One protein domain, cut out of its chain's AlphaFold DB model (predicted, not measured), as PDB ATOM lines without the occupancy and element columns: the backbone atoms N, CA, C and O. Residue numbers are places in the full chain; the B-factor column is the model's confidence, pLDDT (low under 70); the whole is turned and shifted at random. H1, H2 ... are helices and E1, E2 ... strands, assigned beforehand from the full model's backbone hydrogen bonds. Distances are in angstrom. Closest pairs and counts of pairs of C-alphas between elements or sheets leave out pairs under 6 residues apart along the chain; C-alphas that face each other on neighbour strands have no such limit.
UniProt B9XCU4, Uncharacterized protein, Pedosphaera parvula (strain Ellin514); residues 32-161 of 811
ATOM      1  N   GLY A  32     -46.779  30.460  26.893       35.97
ATOM      2  CA  GLY A  32     -46.123  29.746  25.811       35.97
ATOM      3  C   GLY A  32     -44.638  30.048  25.915       35.97
ATOM      4  O   GLY A  32     -44.256  31.215  26.041       35.97
ATOM      5  N   GLN A  33     -43.823  28.997  25.980       49.88
ATOM      6  CA  GLN A  33     -42.389  29.182  26.135       49.88
ATOM      7  C   GLN A  33     -41.873  30.109  25.024       49.88
ATOM      8  O   GLN A  33     -42.376  30.016  23.899       49.88
ATOM      9  N   PRO A  34     -40.903  31.001  25.306       54.59
ATOM     10  CA  PRO A  34     -40.454  31.996  24.340       54.59
ATOM     11  C   PRO A  34     -40.123  31.345  22.996       54.59
ATOM     12  O   PRO A  34     -39.490  30.286  22.949       54.59
ATOM     13  N   LYS A  35     -40.568  31.960  21.900       63.34
ATOM     14  CA  LYS A  35     -40.189  31.529  20.552       63.34
ATOM     15  C   LYS A  35     -38.667  31.654  20.410       63.34
ATOM     16  O   LYS A  35     -38.103  32.653  20.856       63.34
ATOM     17  N   LEU A  36     -38.011  30.664  19.799       78.12
ATOM     18  CA  LEU A  36     -36.584  30.770  19.476       78.12
ATOM     19  C   LEU A  36     -36.342  32.000  18.593       78.12
ATOM     20  O   LEU A  36     -37.068  32.229  17.624       78.12
ATOM     21  N   ASN A  37     -35.323  32.780  18.940       76.56
ATOM     22  CA  ASN A  37     -34.943  34.007  18.253       76.56
ATOM     23  C   ASN A  37     -33.413  34.070  18.152       76.56
ATOM     24  O   ASN A  37     -32.729  33.776  19.130       76.56
ATOM     25  N   THR A  38     -32.892  34.446  16.986       84.31
ATOM     26  CA  THR A  38     -31.456  34.578  16.696       84.31
ATOM     27  C   THR A  38     -30.926  36.008  16.885       84.31
ATOM     28  O   THR A  38     -29.733  36.240  16.703       84.31
ATOM     29  N   GLU A  39     -31.770  36.968  17.289       84.31
ATOM     30  CA  GLU A  39     -31.390  38.378  17.495       84.31
ATOM     31  C   GLU A  39     -30.290  38.580  18.545       84.31
ATOM     32  O   GLU A  39     -29.499  39.511  18.420       84.31
ATOM     33  N   THR A  40     -30.230  37.733  19.580       88.81
ATOM     34  CA  THR A  40     -29.180  37.810  20.608       88.81
ATOM     35  C   THR A  40     -28.498  36.453  20.783       88.81
ATOM     36  O   THR A  40     -29.206  35.449  20.928       88.81
ATOM     37  N   PRO A  41     -27.152  36.404  20.833       91.94
ATOM     38  CA  PRO A  41     -26.415  35.165  21.070       91.94
ATOM     39  C   PRO A  41     -26.874  34.441  22.326       91.94
ATOM     40  O   PRO A  41     -27.238  33.266  22.287       91.94
ATOM     41  N   ILE A  42     -26.925  35.162  23.448       93.38
ATOM     42  CA  ILE A  42     -27.243  34.550  24.733       93.38
ATOM     43  C   ILE A  42     -28.708  34.118  24.840       93.38
ATOM     44  O   ILE A  42     -29.002  33.074  25.425       93.38
ATOM     45  N   GLY A  43     -29.629  34.885  24.248       92.38
ATOM     46  CA  GLY A  43     -31.044  34.538  24.222       92.38
ATOM     47  C   GLY A  43     -31.290  33.261  23.425       92.38
ATOM     48  O   GLY A  43     -32.023  32.391  23.894       92.38
ATOM     49  N   PHE A  44     -30.640  33.109  22.267       92.81
ATOM     50  CA  PHE A  44     -30.698  31.869  21.498       92.81
ATOM     51  C   PHE A  44     -30.101  30.698  22.286       92.81
ATOM     52  O   PHE A  44     -30.781  29.694  22.502       92.81
ATOM     53  N   PHE A  45     -28.859  30.854  22.759       94.88
ATOM     54  CA  PHE A  45     -28.111  29.789  23.424       94.88
ATOM     55  C   PHE A  45     -28.845  29.264  24.657       94.88
ATOM     56  O   PHE A  45     -29.094  28.067  24.759       94.88
ATOM     57  N   THR A  46     -29.294  30.158  25.541       94.62
ATOM     58  CA  THR A  46     -30.008  29.789  26.775       94.62
ATOM     59  C   THR A  46     -31.295  29.018  26.481       94.62
ATOM     60  O   THR A  46     -31.551  27.974  27.080       94.62
ATOM     61  N   ASN A  47     -32.109  29.504  25.536       92.38
ATOM     62  CA  ASN A  47     -33.404  28.892  25.232       92.38
ATOM     63  C   ASN A  47     -33.278  27.566  24.477       92.38
ATOM     64  O   ASN A  47     -34.131  26.698  24.653       92.38
ATOM     65  N   PHE A  48     -32.271  27.417  23.616       92.62
ATOM     66  CA  PHE A  48     -32.085  26.202  22.831       92.62
ATOM     67  C   PHE A  48     -31.341  25.126  23.630       92.62
ATOM     68  O   PHE A  48     -31.873  24.029  23.802       92.62
ATOM     69  N   ALA A  49     -30.187  25.462  24.218       94.88
ATOM     70  CA  ALA A  49     -29.399  24.531  25.026       94.88
ATOM     71  C   ALA A  49     -30.187  24.012  26.236       94.88
ATOM     72  O   ALA A  49     -30.164  22.815  26.508       94.88
ATOM     73  N   GLY A  50     -30.943  24.880  26.922       95.06
ATOM     74  CA  GLY A  50     -31.776  24.466  28.054       95.06
ATOM     75  C   GLY A  50     -32.828  23.421  27.681       95.06
ATOM     76  O   GLY A  50     -33.081  22.501  28.453       95.06
ATOM     77  N   ARG A  51     -33.400  23.494  26.470       92.25
ATOM     78  CA  ARG A  51     -34.371  22.494  25.997       92.25
ATOM     79  C   ARG A  51     -33.701  21.189  25.588       92.25
ATOM     80  O   ARG A  51     -34.248  20.134  25.891       92.25
ATOM     81  N   LEU A  52     -32.534  21.251  24.943       92.56
ATOM     82  CA  LEU A  52     -31.764  20.052  24.601       92.56
ATOM     83  C   LEU A  52     -31.344  19.293  25.864       92.56
ATOM     84  O   LEU A  52     -31.603  18.100  25.976       92.56
ATOM     85  N   LEU A  53     -30.764  19.990  26.844       95.00
ATOM     86  CA  LEU A  53     -30.333  19.391  28.111       95.00
ATOM     87  C   LEU A  53     -31.501  18.777  28.888       95.00
ATOM     88  O   LEU A  53     -31.388  17.661  29.396       95.00
ATOM     89  N   GLN A  54     -32.638  19.472  28.940       93.75
ATOM     90  CA  GLN A  54     -33.826  18.969  29.620       93.75
ATOM     91  C   GLN A  54     -34.425  17.743  28.914       93.75
ATOM     92  O   GLN A  54     -34.888  16.830  29.600       93.75
ATOM     93  N   SER A  55     -34.426  17.729  27.576       90.62
ATOM     94  CA  SER A  55     -34.952  16.631  26.749       90.62
ATOM     95  C   SER A  55     -34.093  15.376  26.855       90.62
ATOM     96  O   SER A  55     -34.606  14.302  27.155       90.62
ATOM     97  N   GLU A  56     -32.782  15.516  26.653       89.44
ATOM     98  CA  GLU A  56     -31.892  14.363  26.503       89.44
ATOM     99  C   GLU A  56     -31.315  13.862  27.825       89.44
ATOM    100  O   GLU A  56     -31.008  12.681  27.964       89.44
ATOM    101  N   MET A  57     -31.138  14.759  28.797       89.81
ATOM    102  CA  MET A  57     -30.388  14.458  30.021       89.81
ATOM    103  C   MET A  57     -31.157  14.785  31.302       89.81
ATOM    104  O   MET A  57     -30.698  14.454  32.393       89.81
ATOM    105  N   GLY A  58     -32.326  15.424  31.199       92.00
ATOM    106  CA  GLY A  58     -33.091  15.864  32.364       92.00
ATOM    107  C   GLY A  58     -32.388  16.950  33.186       92.00
ATOM    108  O   GLY A  58     -32.679  17.081  34.374       92.00
ATOM    109  N   LEU A  59     -31.454  17.692  32.579       94.88
ATOM    110  CA  LEU A  59     -30.655  18.723  33.242       94.88
ATOM    111  C   LEU A  59     -31.207  20.127  32.969       94.88
ATOM    112  O   LEU A  59     -31.635  20.431  31.855       94.88
ATOM    113  N   ASP A  60     -31.127  20.997  33.976       96.00
ATOM    114  CA  ASP A  60     -31.370  22.435  33.838       96.00
ATOM    115  C   ASP A  60     -30.043  23.144  33.536       96.00
ATOM    116  O   ASP A  60     -29.084  23.019  34.299       96.00
ATOM    117  N   LEU A  61     -29.995  23.915  32.443       96.19
ATOM    118  CA  LEU A  61     -28.830  24.721  32.048       96.19
ATOM    119  C   LEU A  61     -28.347  25.647  33.176       96.19
ATOM    120  O   LEU A  61     -27.154  25.934  33.262       96.19
ATOM    121  N   ASN A  62     -29.263  26.106  34.032       96.06
ATOM    122  CA  ASN A  62     -28.961  27.019  35.131       96.06
ATOM    123  C   ASN A  62     -28.662  26.297  36.455       96.06
ATOM    124  O   ASN A  62     -28.582  26.943  37.503       96.06
ATOM    125  N   HIS A  63     -28.552  24.965  36.441       96.44
ATOM    126  CA  HIS A  63     -28.322  24.176  37.646       96.44
ATOM    127  C   HIS A  63     -27.571  22.862  37.366       96.44
ATOM    128  O   HIS A  63     -27.977  21.789  37.814       96.44
ATOM    129  N   ILE A  64     -26.457  22.935  36.630       97.38
ATOM    130  CA  ILE A  64     -25.602  21.765  36.356       97.38
ATOM    131  C   ILE A  64     -24.547  21.657  37.455       97.38
ATOM    132  O   ILE A  64     -23.666  22.508  37.556       97.38
ATOM    133  N   GLN A  65     -24.613  20.618  38.283       96.94
ATOM    134  CA  GLN A  65     -23.661  20.421  39.373       96.94
ATOM    135  C   GLN A  65     -22.290  19.988  38.842       96.94
ATOM    136  O   GLN A  65     -22.195  19.015  38.100       96.94
ATOM    137  N   ILE A  66     -21.220  20.656  39.273       95.75
ATOM    138  CA  ILE A  66     -19.832  20.335  38.890       95.75
ATOM    139  C   ILE A  66     -18.945  19.930  40.078       95.75
ATOM    140  O   ILE A  66     -17.858  19.392  39.885       95.75
ATOM    141  N   TYR A  67     -19.408  20.142  41.317       96.31
ATOM    142  CA  TYR A  67     -18.755  19.646  42.535       96.31
ATOM    143  C   TYR A  67     -19.778  19.419  43.666       96.31
ATOM    144  O   TYR A  67     -20.731  20.192  43.763       96.31
ATOM    145  N   PRO A  68     -19.615  18.422  44.566       93.88
ATOM    146  CA  PRO A  68     -18.580  17.377  44.572       93.88
ATOM    147  C   PRO A  68     -18.824  16.248  43.565       93.88
ATOM    148  O   PRO A  68     -17.930  15.440  43.333       93.88
ATOM    149  N   THR A  69     -20.018  16.174  42.975       88.94
ATOM    150  CA  THR A  69     -20.285  15.340  41.797       88.94
ATOM    151  C   THR A  69     -20.189  16.196  40.545       88.94
ATOM    152  O   THR A  69     -20.520  17.378  40.601       88.94
ATOM    153  N   ASN A  70     -19.802  15.597  39.422       89.81
ATOM    154  CA  ASN A  70     -19.698  16.303  38.154       89.81
ATOM    155  C   ASN A  70     -20.722  15.771  37.141       89.81
ATOM    156  O   ASN A  70     -20.577  14.659  36.638       89.81
ATOM    157  N   GLN A  71     -21.757  16.568  36.873       93.00
ATOM    158  CA  GLN A  71     -22.764  16.333  35.836       93.00
ATOM    159  C   GLN A  71     -22.340  16.903  34.477       93.00
ATOM    160  O   GLN A  71     -22.995  16.612  33.483       93.00
ATOM    161  N   TYR A  72     -21.277  17.710  34.406       93.44
ATOM    162  CA  TYR A  72     -20.761  18.243  33.149       93.44
ATOM    163  C   TYR A  72     -19.881  17.197  32.461       93.44
ATOM    164  O   TYR A  72     -18.680  17.083  32.715       93.44
ATOM    165  N   THR A  73     -20.515  16.383  31.626       90.69
ATOM    166  CA  THR A  73     -19.879  15.297  30.875       90.69
ATOM    167  C   THR A  73     -19.614  15.713  29.426       90.69
ATOM    168  O   THR A  73     -20.141  16.742  28.987       90.69
ATOM    169  N   PRO A  74     -18.858  14.923  28.643       89.12
ATOM    170  CA  PRO A  74     -18.789  15.144  27.206       89.12
ATOM    171  C   PRO A  74     -20.169  15.241  26.549       89.12
ATOM    172  O   PRO A  74     -20.406  16.161  25.771       89.12
ATOM    173  N   ALA A  75     -21.119  14.360  26.896       89.62
ATOM    174  CA  ALA A  75     -22.492  14.405  26.376       89.62
ATOM    175  C   ALA A  75     -23.209  15.736  26.661       89.62
ATOM    176  O   ALA A  75     -23.865  16.275  25.771       89.62
ATOM    177  N   VAL A  76     -23.026  16.312  27.854       93.12
ATOM    178  CA  VAL A  76     -23.518  17.666  28.166       93.12
ATOM    179  C   VAL A  76     -22.833  18.698  27.279       93.12
ATOM    180  O   VAL A  76     -23.510  19.509  26.642       93.12
ATOM    181  N   HIS A  77     -21.500  18.653  27.200       92.50
ATOM    182  CA  HIS A  77     -20.723  19.590  26.392       92.50
ATOM    183  C   HIS A  77     -21.141  19.554  24.915       92.50
ATOM    184  O   HIS A  77     -21.292  20.606  24.297       92.50
ATOM    185  N   ARG A  78     -21.458  18.367  24.380       90.44
ATOM    186  CA  ARG A  78     -22.011  18.173  23.036       90.44
ATOM    187  C   ARG A  78     -23.205  19.065  22.748       90.44
ATOM    188  O   ARG A  78     -23.241  19.746  21.728       90.44
ATOM    189  N   LEU A  79     -24.212  19.023  23.619       92.69
ATOM    190  CA  LEU A  79     -25.489  19.702  23.398       92.69
ATOM    191  C   LEU A  79     -25.300  21.220  23.416       92.69
ATOM    192  O   LEU A  79     -25.911  21.948  22.628       92.69
ATOM    193  N   LEU A  80     -24.383  21.693  24.261       94.62
ATOM    194  CA  LEU A  80     -23.949  23.085  24.286       94.62
ATOM    195  C   LEU A  80     -23.205  23.465  22.996       94.62
ATOM    196  O   LEU A  80     -23.510  24.490  22.385       94.62
ATOM    197  N   GLN A  81     -22.278  22.623  22.541       91.94
ATOM    198  CA  GLN A  81     -21.481  22.860  21.339       91.94
ATOM    199  C   GLN A  81     -22.337  22.864  20.063       91.94
ATOM    200  O   GLN A  81     -22.204  23.766  19.237       91.94
ATOM    201  N   VAL A  82     -23.278  21.922  19.919       90.31
ATOM    202  CA  VAL A  82     -24.265  21.907  18.823       90.31
ATOM    203  C   VAL A  82     -25.091  23.194  18.826       90.31
ATOM    204  O   VAL A  82     -25.309  23.790  17.772       90.31
ATOM    205  N   THR A  83     -25.498  23.672  20.005       92.31
ATOM    206  CA  THR A  83     -26.229  24.939  20.134       92.31
ATOM    207  C   THR A  83     -25.409  26.123  19.619       92.31
ATOM    208  O   THR A  83     -25.914  26.913  18.817       92.31
ATOM    209  N   ALA A  84     -24.146  26.242  20.041       92.62
ATOM    210  CA  ALA A  84     -23.255  27.308  19.585       92.62
ATOM    211  C   ALA A  84     -23.017  27.248  18.069       92.62
ATOM    212  O   ALA A  84     -23.088  28.273  17.393       92.62
ATOM    213  N   ASN A  85     -22.813  26.048  17.522       89.94
ATOM    214  CA  ASN A  85     -22.590  25.846  16.092       89.94
ATOM    215  C   ASN A  85     -23.809  26.243  15.248       89.94
ATOM    216  O   ASN A  85     -23.657  26.911  14.225       89.94
ATOM    217  N   ILE A  86     -25.022  25.872  15.679       89.62
ATOM    218  CA  ILE A  86     -26.258  26.278  14.995       89.62
ATOM    219  C   ILE A  86     -26.392  27.799  15.019       89.62
ATOM    220  O   ILE A  86     -26.676  28.390  13.978       89.62
ATOM    221  N   TYR A  87     -26.155  28.438  16.170       90.62
ATOM    222  CA  TYR A  87     -26.208  29.896  16.270       90.62
ATOM    223  C   TYR A  87     -25.246  30.560  15.283       90.62
ATOM    224  O   TYR A  87     -25.667  31.387  14.474       90.62
ATOM    225  N   ASP A  88     -23.982  30.137  15.280       89.62
ATOM    226  CA  ASP A  88     -22.945  30.719  14.429       89.62
ATOM    227  C   ASP A  88     -23.168  30.477  12.937       89.62
ATOM    228  O   ASP A  88     -22.646  31.237  12.119       89.62
ATOM    229  N   CYS A  89     -23.972  29.486  12.557       88.00
ATOM    230  CA  CYS A  89     -24.394  29.326  11.169       88.00
ATOM    231  C   CYS A  89     -25.473  30.342  10.753       88.00
ATOM    232  O   CYS A  89     -25.584  30.696   9.577       88.00
ATOM    233  N   THR A  90     -26.267  30.846  11.705       86.81
ATOM    234  CA  THR A  90     -27.347  31.816  11.437       86.81
ATOM    235  C   THR A  90     -26.866  33.259  11.318       86.81
ATOM    236  O   THR A  90     -27.628  34.119  10.878       86.81
ATOM    237  N   THR A  91     -25.610  33.542  11.676       80.00
ATOM    238  CA  THR A  91     -25.084  34.907  11.730       80.00
ATOM    239  C   THR A  91     -23.619  35.008  11.307       80.00
ATOM    240  O   THR A  91     -22.765  34.197  11.673       80.00
ATOM    241  N   ASN A  92     -23.309  36.077  10.582       69.75
ATOM    242  CA  ASN A  92     -21.975  36.649  10.513       69.75
ATOM    243  C   ASN A  92     -21.961  37.854  11.428       69.75
ATOM    244  O   ASN A  92     -22.680  38.822  11.166       69.75
ATOM    245  N   ARG A  93     -21.145  37.826  12.483       64.69
ATOM    246  CA  ARG A  93     -21.000  39.014  13.321       64.69
ATOM    247  C   ARG A  93     -20.544  40.181  12.433       64.69
ATOM    248  O   ARG A  93     -19.538  40.095  11.734       64.69
ATOM    249  N   ALA A  94     -21.363  41.233  12.397       51.00
ATOM    250  CA  ALA A  94     -21.239  42.348  11.453       51.00
ATOM    251  C   ALA A  94     -20.017  43.247  11.718       51.00
ATOM    252  O   ALA A  94     -19.755  44.179  10.962       51.00
ATOM    253  N   ASP A  95     -19.287  42.990  12.799       53.44
ATOM    254  CA  ASP A  95     -18.111  43.735  13.224       53.44
ATOM    255  C   ASP A  95     -16.817  43.290  12.523       53.44
ATOM    256  O   ASP A  95     -15.780  43.925  12.716       53.44
ATOM    257  N   LEU A  96     -16.845  42.218  11.716       59.66
ATOM    258  CA  LEU A  96     -15.644  41.617  11.128       59.66
ATOM    259  C   LEU A  96     -15.891  41.174   9.679       59.66
ATOM    260  O   LEU A  96     -16.610  40.211   9.419       59.66
ATOM    261  N   THR A  97     -15.270  41.876   8.727       62.44
ATOM    262  CA  THR A  97     -15.404  41.609   7.282       62.44
ATOM    263  C   THR A  97     -14.443  40.551   6.755       62.44
ATOM    264  O   THR A  97     -14.670  40.008   5.676       62.44
ATOM    265  N   ASP A  98     -13.370  40.265   7.494       73.44
ATOM    266  CA  ASP A  98     -12.254  39.483   6.971       73.44
ATOM    267  C   ASP A  98     -12.416  38.000   7.317       73.44
ATOM    268  O   ASP A  98     -12.754  37.632   8.443       73.44
ATOM    269  N   TYR A  99     -12.161  37.129   6.346       77.62
ATOM    270  CA  TYR A  99     -12.165  35.685   6.553       77.62
ATOM    271  C   TYR A  99     -10.827  35.217   7.168       77.62
ATOM    272  O   TYR A  99      -9.779  35.752   6.797       77.62
ATOM    273  N   PRO A 100     -10.818  34.201   8.053       83.31
ATOM    274  CA  PRO A 100     -11.985  33.523   8.616       83.31
ATOM    275  C   PRO A 100     -12.739  34.395   9.616       83.31
ATOM    276  O   PRO A 100     -12.154  35.252  10.282       83.31
ATOM    277  N   TYR A 101     -14.056  34.192   9.678       85.25
ATOM    278  CA  TYR A 101     -14.926  34.901  10.613       85.25
ATOM    279  C   TYR A 101     -14.647  34.449  12.045       85.25
ATOM    280  O   TYR A 101     -14.340  33.281  12.279       85.25
ATOM    281  N   LEU A 102     -14.787  35.368  12.999       86.62
ATOM    282  CA  LEU A 102     -14.528  35.066  14.404       86.62
ATOM    283  C   LEU A 102     -15.753  34.425  15.068       86.62
ATOM    284  O   LEU A 102     -16.885  34.822  14.756       86.62
ATOM    285  N   PRO A 103     -15.545  33.467  15.982       88.81
ATOM    286  CA  PRO A 103     -16.633  32.714  16.585       88.81
ATOM    287  C   PRO A 103     -17.405  33.538  17.627       88.81
ATOM    288  O   PRO A 103     -16.917  34.548  18.158       88.81
ATOM    289  N   THR A 104     -18.627  33.106  17.928       90.75
ATOM    290  CA  THR A 104     -19.336  33.509  19.153       90.75
ATOM    291  C   THR A 104     -18.869  32.634  20.310       90.75
ATOM    292  O   THR A 104     -18.662  31.436  20.137       90.75
ATOM    293  N   ILE A 105     -18.696  33.211  21.499       92.12
ATOM    294  CA  ILE A 105     -18.112  32.510  22.647       92.12
ATOM    295  C   ILE A 105     -19.055  32.615  23.833       92.12
ATOM    296  O   ILE A 105     -19.403  33.717  24.254       92.12
ATOM    297  N   PHE A 106     -19.433  31.471  24.389       95.19
ATOM    298  CA  PHE A 106     -20.281  31.360  25.565       95.19
ATOM    299  C   PHE A 106     -19.435  30.904  26.754       95.19
ATOM    300  O   PHE A 106     -18.920  29.784  26.788       95.19
ATOM    301  N   ARG A 107     -19.285  31.783  27.744       94.81
ATOM    302  CA  ARG A 107     -18.564  31.512  28.988       94.81
ATOM    303  C   ARG A 107     -19.543  31.050  30.070       94.81
ATOM    304  O   ARG A 107     -20.536  31.748  30.280       94.81
ATOM    305  N   PRO A 108     -19.285  29.931  30.765       96.19
ATOM    306  CA  PRO A 108     -20.112  29.515  31.893       96.19
ATOM    307  C   PRO A 108     -20.020  30.517  33.053       96.19
ATOM    308  O   PRO A 108     -19.005  31.198  33.233       96.19
ATOM    309  N   GLN A 109     -21.089  30.594  33.841       97.12
ATOM    310  CA  GLN A 109     -21.122  31.285  35.128       97.12
ATOM    311  C   GLN A 109     -21.366  30.294  36.257       97.12
ATOM    312  O   GLN A 109     -22.035  29.280  36.056       97.12
ATOM    313  N   PHE A 110     -20.842  30.603  37.443       98.12
ATOM    314  CA  PHE A 110     -20.812  29.660  38.556       98.12
ATOM    315  C   PHE A 110     -21.419  30.211  39.851       98.12
ATOM    316  O   PHE A 110     -21.425  31.415  40.105       98.12
ATOM    317  N   THR A 111     -21.885  29.314  40.718       97.69
ATOM    318  CA  THR A 111     -22.224  29.627  42.116       97.69
ATOM    319  C   THR A 111     -21.664  28.566  43.051       97.69
ATOM    320  O   THR A 111     -21.510  27.407  42.664       97.69
ATOM    321  N   ASN A 112     -21.385  28.959  44.293       96.88
ATOM    322  CA  ASN A 112     -21.095  28.047  45.391       96.88
ATOM    323  C   ASN A 112     -22.252  28.089  46.396       96.88
ATOM    324  O   ASN A 112     -22.343  28.993  47.229       96.88
ATOM    325  N   ASP A 113     -23.102  27.070  46.344       95.56
ATOM    326  CA  ASP A 113     -24.261  26.922  47.211       95.56
ATOM    327  C   ASP A 113     -23.903  25.973  48.363       95.56
ATOM    328  O   ASP A 113     -24.100  24.757  48.305       95.56
ATOM    329  N   ASN A 114     -23.345  26.541  49.436       92.94
ATOM    330  CA  ASN A 114     -22.958  25.819  50.657       92.94
ATOM    331  C   ASN A 114     -21.995  24.634  50.425       92.94
ATOM    332  O   ASN A 114     -22.112  23.590  51.066       92.94
ATOM    333  N   GLY A 115     -21.013  24.803  49.538       92.56
ATOM    334  CA  GLY A 115     -19.981  23.807  49.232       92.56
ATOM    335  C   GLY A 115     -20.288  22.933  48.016       92.56
ATOM    336  O   GLY A 115     -19.412  22.176  47.595       92.56
ATOM    337  N   THR A 116     -21.484  23.060  47.443       97.12
ATOM    338  CA  THR A 116     -21.860  22.453  46.164       97.12
ATOM    339  C   THR A 116     -21.753  23.510  45.072       97.12
ATOM    340  O   THR A 116     -22.261  24.615  45.239       97.12
ATOM    341  N   ILE A 117     -21.068  23.198  43.972       98.25
ATOM    342  CA  ILE A 117     -20.798  24.178  42.911       98.25
ATOM    343  C   ILE A 117     -21.592  23.807  41.670       98.25
ATOM    344  O   ILE A 117     -21.598  22.641  41.267       98.25
ATOM    345  N   TYR A 118     -22.225  24.812  41.069       98.31
ATOM    346  CA  TYR A 118     -23.074  24.667  39.891       98.31
ATOM    347  C   TYR A 118     -22.663  25.635  38.786       98.31
ATOM    348  O   TYR A 118     -22.235  26.755  39.073       98.31
ATOM    349  N   ILE A 119     -22.873  25.226  37.536       98.50
ATOM    350  CA  ILE A 119     -23.061  26.152  36.418       98.50
ATOM    351  C   ILE A 119     -24.470  26.736  36.542       98.50
ATOM    352  O   ILE A 119     -25.445  25.987  36.624       98.50
ATOM    353  N   THR A 120     -24.568  28.064  36.548       97.44
ATOM    354  CA  THR A 120     -25.831  28.810  36.694       97.44
ATOM    355  C   THR A 120     -26.337  29.426  35.397       97.44
ATOM    356  O   THR A 120     -27.351  30.118  35.401       97.44
ATOM    357  N   GLY A 121     -25.619  29.214  34.298       97.25
ATOM    358  CA  GLY A 121     -25.925  29.769  32.989       97.25
ATOM    359  C   GLY A 121     -24.655  30.137  32.233       97.25
ATOM    360  O   GLY A 121     -23.547  29.753  32.615       97.25
ATOM    361  N   TYR A 122     -24.828  30.890  31.150       97.06
ATOM    362  CA  TYR A 122     -23.745  31.339  30.282       97.06
ATOM    363  C   TYR A 122     -23.858  32.839  30.015       97.06
ATOM    364  O   TYR A 122     -24.932  33.429  30.118       97.06
ATOM    365  N   VAL A 123     -22.746  33.456  29.634       95.25
ATOM    366  CA  VAL A 123     -22.685  34.824  29.109       95.25
ATOM    367  C   VAL A 123     -21.862  34.845  27.831       95.25
ATOM    368  O   VAL A 123     -20.986  34.005  27.637       95.25
ATOM    369  N   GLU A 124     -22.131  35.800  26.948       93.38
ATOM    370  CA  GLU A 124     -21.292  35.990  25.766       93.38
ATOM    371  C   GLU A 124     -19.968  36.662  26.164       93.38
ATOM    372  O   GLU A 124     -19.965  37.748  26.748       93.38
ATOM    373  N   GLU A 125     -18.840  36.039  25.824       90.94
ATOM    374  CA  GLU A 125     -17.519  36.655  25.948       90.94
ATOM    375  C   GLU A 125     -17.182  37.393  24.648       90.94
ATOM    376  O   GLU A 125     -17.003  36.801  23.582       90.94
ATOM    377  N   THR A 126     -17.117  38.720  24.732       85.38
ATOM    378  CA  THR A 126     -16.867  39.597  23.577       85.38
ATOM    379  C   THR A 126     -15.479  40.232  23.592       85.38
ATOM    380  O   THR A 126     -15.090  40.840  22.592       85.38
ATOM    381  N   GLY A 127     -14.729  40.090  24.690       75.19
ATOM    382  CA  GLY A 127     -13.444  40.745  24.896       75.19
ATOM    383  C   GLY A 127     -12.346  39.801  25.379       75.19
ATOM    384  O   GLY A 127     -12.357  38.597  25.141       75.19
ATOM    385  N   THR A 128     -11.352  40.382  26.049       76.19
ATOM    386  CA  THR A 128     -10.133  39.702  26.514       76.19
ATOM    387  C   THR A 128     -10.173  39.348  28.000       76.19
ATOM    388  O   THR A 128      -9.177  38.879  28.549       76.19
ATOM    389  N   ASN A 129     -11.310  39.557  28.674       79.56
ATOM    390  CA  ASN A 129     -11.430  39.453  30.134       79.56
ATOM    391  C   ASN A 129     -11.100  38.057  30.674       79.56
ATOM    392  O   ASN A 129     -10.700  37.912  31.828       79.56
ATOM    393  N   VAL A 130     -11.256  37.036  29.837       81.88
ATOM    394  CA  VAL A 130     -10.995  35.639  30.177       81.88
ATOM    395  C   VAL A 130      -9.510  35.258  30.103       81.88
ATOM    396  O   VAL A 130      -9.092  34.308  30.758       81.88
ATOM    397  N   ILE A 131      -8.690  36.020  29.368       84.00
ATOM    398  CA  ILE A 131      -7.254  35.754  29.177       84.00
ATOM    399  C   ILE A 131      -6.463  35.853  30.497       84.00
ATOM    400  O   ILE A 131      -5.756  34.900  30.841       84.00
ATOM    401  N   PRO A 132      -6.566  36.944  31.290       84.81
ATOM    402  CA  PRO A 132      -5.800  37.060  32.530       84.81
ATOM    403  C   PRO A 132      -6.336  36.166  33.658       84.81
ATOM    404  O   PRO A 132      -5.641  35.964  34.653       84.81
ATOM    405  N   LYS A 133      -7.553  35.618  33.535       86.31
ATOM    406  CA  LYS A 133      -8.186  34.811  34.584       86.31
ATOM    407  C   LYS A 133      -7.676  33.374  34.562       86.31
ATOM    408  O   LYS A 133      -8.050  32.576  33.699       86.31
ATOM    409  N   LYS A 134      -6.815  33.047  35.527       89.06
ATOM    410  CA  LYS A 134      -6.425  31.665  35.823       89.06
ATOM    411  C   LYS A 134      -7.681  30.840  36.185       89.06
ATOM    412  O   LYS A 134      -8.453  31.310  37.022       89.06
ATOM    413  N   PRO A 135      -7.881  29.647  35.598       93.62
ATOM    414  CA  PRO A 135      -8.926  28.734  36.039       93.62
ATOM    415  C   PRO A 135      -8.662  28.181  37.444       93.62
ATOM    416  O   PRO A 135      -7.521  27.967  37.849       93.62
ATOM    417  N   LEU A 136      -9.738  27.970  38.190       94.56
ATOM    418  CA  LEU A 136      -9.737  27.410  39.533       94.56
ATOM    419  C   LEU A 136      -9.725  25.877  39.491       94.56
ATOM    420  O   LEU A 136     -10.321  25.275  38.593       94.56
ATOM    421  N   ASP A 137      -9.093  25.257  40.489       92.25
ATOM    422  CA  ASP A 137      -9.138  23.812  40.719       92.25
ATOM    423  C   ASP A 137     -10.144  23.497  41.838       92.25
ATOM    424  O   ASP A 137      -9.956  23.859  43.000       92.25
ATOM    425  N   LEU A 138     -11.228  22.788  41.514       93.31
ATOM    426  CA  LEU A 138     -12.261  22.460  42.501       93.31
ATOM    427  C   LEU A 138     -11.808  21.426  43.542       93.31
ATOM    428  O   LEU A 138     -12.450  21.294  44.590       93.31
ATOM    429  N   LEU A 139     -10.699  20.718  43.324       90.69
ATOM    430  CA  LEU A 139     -10.106  19.867  44.354       90.69
ATOM    431  C   LEU A 139      -9.488  20.704  45.483       90.69
ATOM    432  O   LEU A 139      -9.499  20.273  46.642       90.69
ATOM    433  N   ASN A 140      -9.063  21.937  45.198       91.94
ATOM    434  CA  ASN A 140      -8.542  22.875  46.183       91.94
ATOM    435  C   ASN A 140      -9.682  23.537  46.999       91.94
ATOM    436  O   ASN A 140     -10.510  24.274  46.457       91.94
ATOM    437  N   PRO A 141      -9.750  23.335  48.333       94.75
ATOM    438  CA  PRO A 141     -10.778  23.954  49.173       94.75
ATOM    439  C   PRO A 141     -10.760  25.489  49.166       94.75
ATOM    440  O   PRO A 141     -11.816  26.101  49.325       94.75
ATOM    441  N   ASN A 142      -9.589  26.111  48.995       95.00
ATOM    442  CA  ASN A 142      -9.473  27.571  48.964       95.00
ATOM    443  C   ASN A 142     -10.058  28.148  47.675       95.00
ATOM    444  O   ASN A 142     -10.719  29.183  47.726       95.00
ATOM    445  N   ASP A 143      -9.857  27.475  46.546       95.25
ATOM    446  CA  ASP A 143     -10.407  27.906  45.260       95.25
ATOM    447  C   ASP A 143     -11.936  27.842  45.304       95.25
ATOM    448  O   ASP A 143     -12.614  28.814  44.983       95.25
ATOM    449  N   ARG A 144     -12.491  26.754  45.858       95.81
ATOM    450  CA  ARG A 144     -13.937  26.637  46.098       95.81
ATOM    451  C   ARG A 144     -14.477  27.738  47.007       95.81
ATOM    452  O   ARG A 144     -15.538  28.291  46.732       95.81
ATOM    453  N   ALA A 145     -13.777  28.046  48.100       94.81
ATOM    454  CA  ALA A 145     -14.217  29.052  49.065       94.81
ATOM    455  C   ALA A 145     -14.196  30.484  48.500       94.81
ATOM    456  O   ALA A 145     -14.974  31.318  48.959       94.81
ATOM    457  N   ASN A 146     -13.324  30.762  47.527       94.75
ATOM    458  CA  ASN A 146     -13.165  32.086  46.923       94.75
ATOM    459  C   ASN A 146     -13.858  32.239  45.559       94.75
ATOM    460  O   ASN A 146     -13.823  33.342  45.010       94.75
ATOM    461  N   LEU A 147     -14.490  31.178  45.041       96.75
ATOM    462  CA  LEU A 147     -15.169  31.152  43.744       96.75
ATOM    463  C   LEU A 147     -16.085  32.367  43.546       96.75
ATOM    464  O   LEU A 147     -16.969  32.633  44.364       96.75
ATOM    465  N   GLN A 148     -15.896  33.065  42.430       95.56
ATOM    466  CA  GLN A 148     -16.764  34.132  41.944       95.56
ATOM    467  C   GLN A 148     -17.538  33.690  40.692       95.56
ATOM    468  O   GLN A 148     -17.091  32.793  39.972       95.56
ATOM    469  N   PRO A 149     -18.669  34.348  40.365       95.19
ATOM    470  CA  PRO A 149     -19.512  33.926  39.246       95.19
ATOM    471  C   PRO A 149     -18.841  33.911  37.875       95.19
ATOM    472  O   PRO A 149     -19.233  33.123  37.023       95.19
ATOM    473  N   ASP A 150     -17.842  34.769  37.658       93.00
ATOM    474  CA  ASP A 150     -17.158  34.915  36.372       93.00
ATOM    475  C   ASP A 150     -15.752  34.296  36.334       93.00
ATOM    476  O   ASP A 150     -14.950  34.653  35.461       93.00
ATOM    477  N   ASP A 151     -15.412  33.445  37.300       94.50
ATOM    478  CA  ASP A 151     -14.154  32.700  37.276       94.50
ATOM    479  C   ASP A 151     -14.188  31.594  36.216       94.50
ATOM    480  O   ASP A 151     -15.250  31.194  35.752       94.50
ATOM    481  N   ASN A 152     -13.014  31.111  35.812       94.00
ATOM    482  CA  ASN A 152     -12.889  29.913  34.982       94.00
ATOM    483  C   ASN A 152     -12.622  28.710  35.892       94.00
ATOM    484  O   ASN A 152     -12.073  28.879  36.980       94.00
ATOM    485  N   ILE A 153     -12.960  27.501  35.451       94.62
ATOM    486  CA  ILE A 153     -12.724  26.267  36.206       94.62
ATOM    487  C   ILE A 153     -12.090  25.238  35.270       94.62
ATOM    488  O   ILE A 153     -12.597  25.000  34.171       94.62
ATOM    489  N   TYR A 154     -10.992  24.621  35.707       93.00
ATOM    490  CA  TYR A 154     -10.345  23.548  34.955       93.00
ATOM    491  C   TYR A 154     -11.325  22.389  34.699       93.00
ATOM    492  O   TYR A 154     -12.079  21.988  35.583       93.00
ATOM    493  N   GLY A 155     -11.357  21.887  33.460       90.00
ATOM    494  CA  GLY A 155     -12.287  20.835  33.031       90.00
ATOM    495  C   GLY A 155     -13.683  21.313  32.602       90.00
ATOM    496  O   GLY A 155     -14.430  20.513  32.045       90.00
ATOM    497  N   ILE A 156     -14.033  22.595  32.788       94.00
ATOM    498  CA  ILE A 156     -15.307  23.178  32.325       94.00
ATOM    499  C   ILE A 156     -15.021  24.259  31.266       94.00
ATOM    500  O   ILE A 156     -14.861  25.426  31.620       94.00
ATOM    501  N   PRO A 157     -14.904  23.917  29.969       91.81
ATOM    502  CA  PRO A 157     -14.451  24.828  28.917       91.81
ATOM    503  C   PRO A 157     -15.458  25.946  28.602       91.81
ATOM    504  O   PRO A 157     -16.649  25.853  28.912       91.81
ATOM    505  N   LEU A 158     -14.975  26.996  27.931       93.31
ATOM    506  CA  LEU A 158     -15.865  27.872  27.166       93.31
ATOM    507  C   LEU A 158     -16.461  27.089  25.993       93.31
ATOM    508  O   LEU A 158     -15.830  26.184  25.456       93.31
ATOM    509  N   VAL A 159     -17.662  27.467  25.570       94.19
ATOM    510  CA  VAL A 159     -18.295  26.904  24.376       94.19
ATOM    511  C   VAL A 159     -18.116  27.910  23.248       94.19
ATOM    512  O   VAL A 159     -18.705  28.991  23.272       94.19
ATOM    513  N   ILE A 160     -17.269  27.581  22.280       90.94
ATOM    514  CA  ILE A 160     -16.919  28.463  21.163       90.94
ATOM    515  C   ILE A 160     -17.651  27.950  19.915       90.94
ATOM    516  O   ILE A 160     -17.615  26.761  19.616       90.94
ATOM    517  N   GLY A 161     -18.369  28.811  19.198       88.94
ATOM    518  CA  GLY A 161     -19.052  28.432  17.962       88.94
ATOM    519  C   GLY A 161     -18.052  28.058  16.869       88.94
ATOM    520  O   GLY A 161     -17.031  28.714  16.695       88.94
TER     521      GLY A 161
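Overview. This is residues 32 to 161 of the 811 residues of an uncharacterized protein of Pedosphaera parvula (strain Ellin514) (UniProt B9XCU4). A long, twisted hairpin, E2 and E3, with short E1 beside E3, makes a narrow three-stranded sheet; H1 lies lengthwise over it, H2 packs on H1 near the hairpin's open end, and small H3 sits by its turn. Long loops make much of the rest: residues 94 to 100 stick out free, and the last stretch comes back to E2, where residues 159 to 160 pair with residues 105 to 106. The printed part has 130 residues, with three named helices and three named strands in the order H1, E1, H2, E2, E3, H3; the sheet's order is E1, E3, E2, antiparallel. The class is mixed, helices and strands, with 61 residues, under half, in named elements. It is compact, with a radius of gyration of the C-alphas of 15.3 A and spans of 45 by 38 by 24 A.

Arrangement. In the sheet, E3, residues 116 to 124, is the inner strand, and E1, residues 64 to 67, and E2, residues 105 to 113, are edge strands. E2 and E3 form a hairpin at 153 degrees; N 109 and O 121, 2.9 A apart, are within hydrogen-bond range. E1 and E3 are antiparallel at 129 degrees, with N 66 and O 117 at 2.8 A. The sheet is only just strongly twisted, its C-alphas up to 4.3 A off the best plane. H1, residues 41 to 56, is on the sheet at a height of 9.9 A; it runs along the strands, at 24 degrees to E3 on the local plane. It lies over E3, on which 8 of its C-alphas fall, and only just not over E1, on which 2 fall. The closest C-alphas of H1 and E3 are those of Ile 42 and Glu 124, 6.2 A apart. H2, residues 74 to 90, touches H1, closest at the C-alphas of Ala 49 and Leu 80, 5.7 A; they run opposite ways at a steep tilt of 40 degrees. H2 only grazes the sheet, with residues 76 to 88. E1, H2 and E2 form a split strand-helix-strand unit, two strands running the same way with E3 between them, and its crossover is right-handed. H3, residues 141 to 146, only grazes the sheet with residues 144 to 146; its closest C-alphas with E2 are those of Arg 144 and Asn 112, 7.3 A. H3 is apart from H1 and H2. Every O i to N i+4 pair is within hydrogen-bond range in H3, 11 of 12 in H1 and 12 of 13 in H2.

Along the chain. E2 spans 25.9 A from C-alpha 105 at (-18.112, 32.510, 22.647), and E3 24.5 A; E1 is 9.5 A long. H1 begins at C-alpha 41, (-26.415, 35.165, 21.070), and is 22.2 A long; H2 is 24.5 A. H3 is 8.8 A long and ends at C-alpha 146, (-13.165, 32.086, 46.923).

Size, cuts and confidence. The C-alphas of Asp 98 and Asn 114, the two farthest apart, are 47.0 A from each other. The printed part has no cut. The links H2 to E2, 14 residues, and E3 to H3, 16 residues, are long. The model's pLDDT is under 70 at residues 32 to 35 and 92 to 97, against a mean of 88.9 for the printed part.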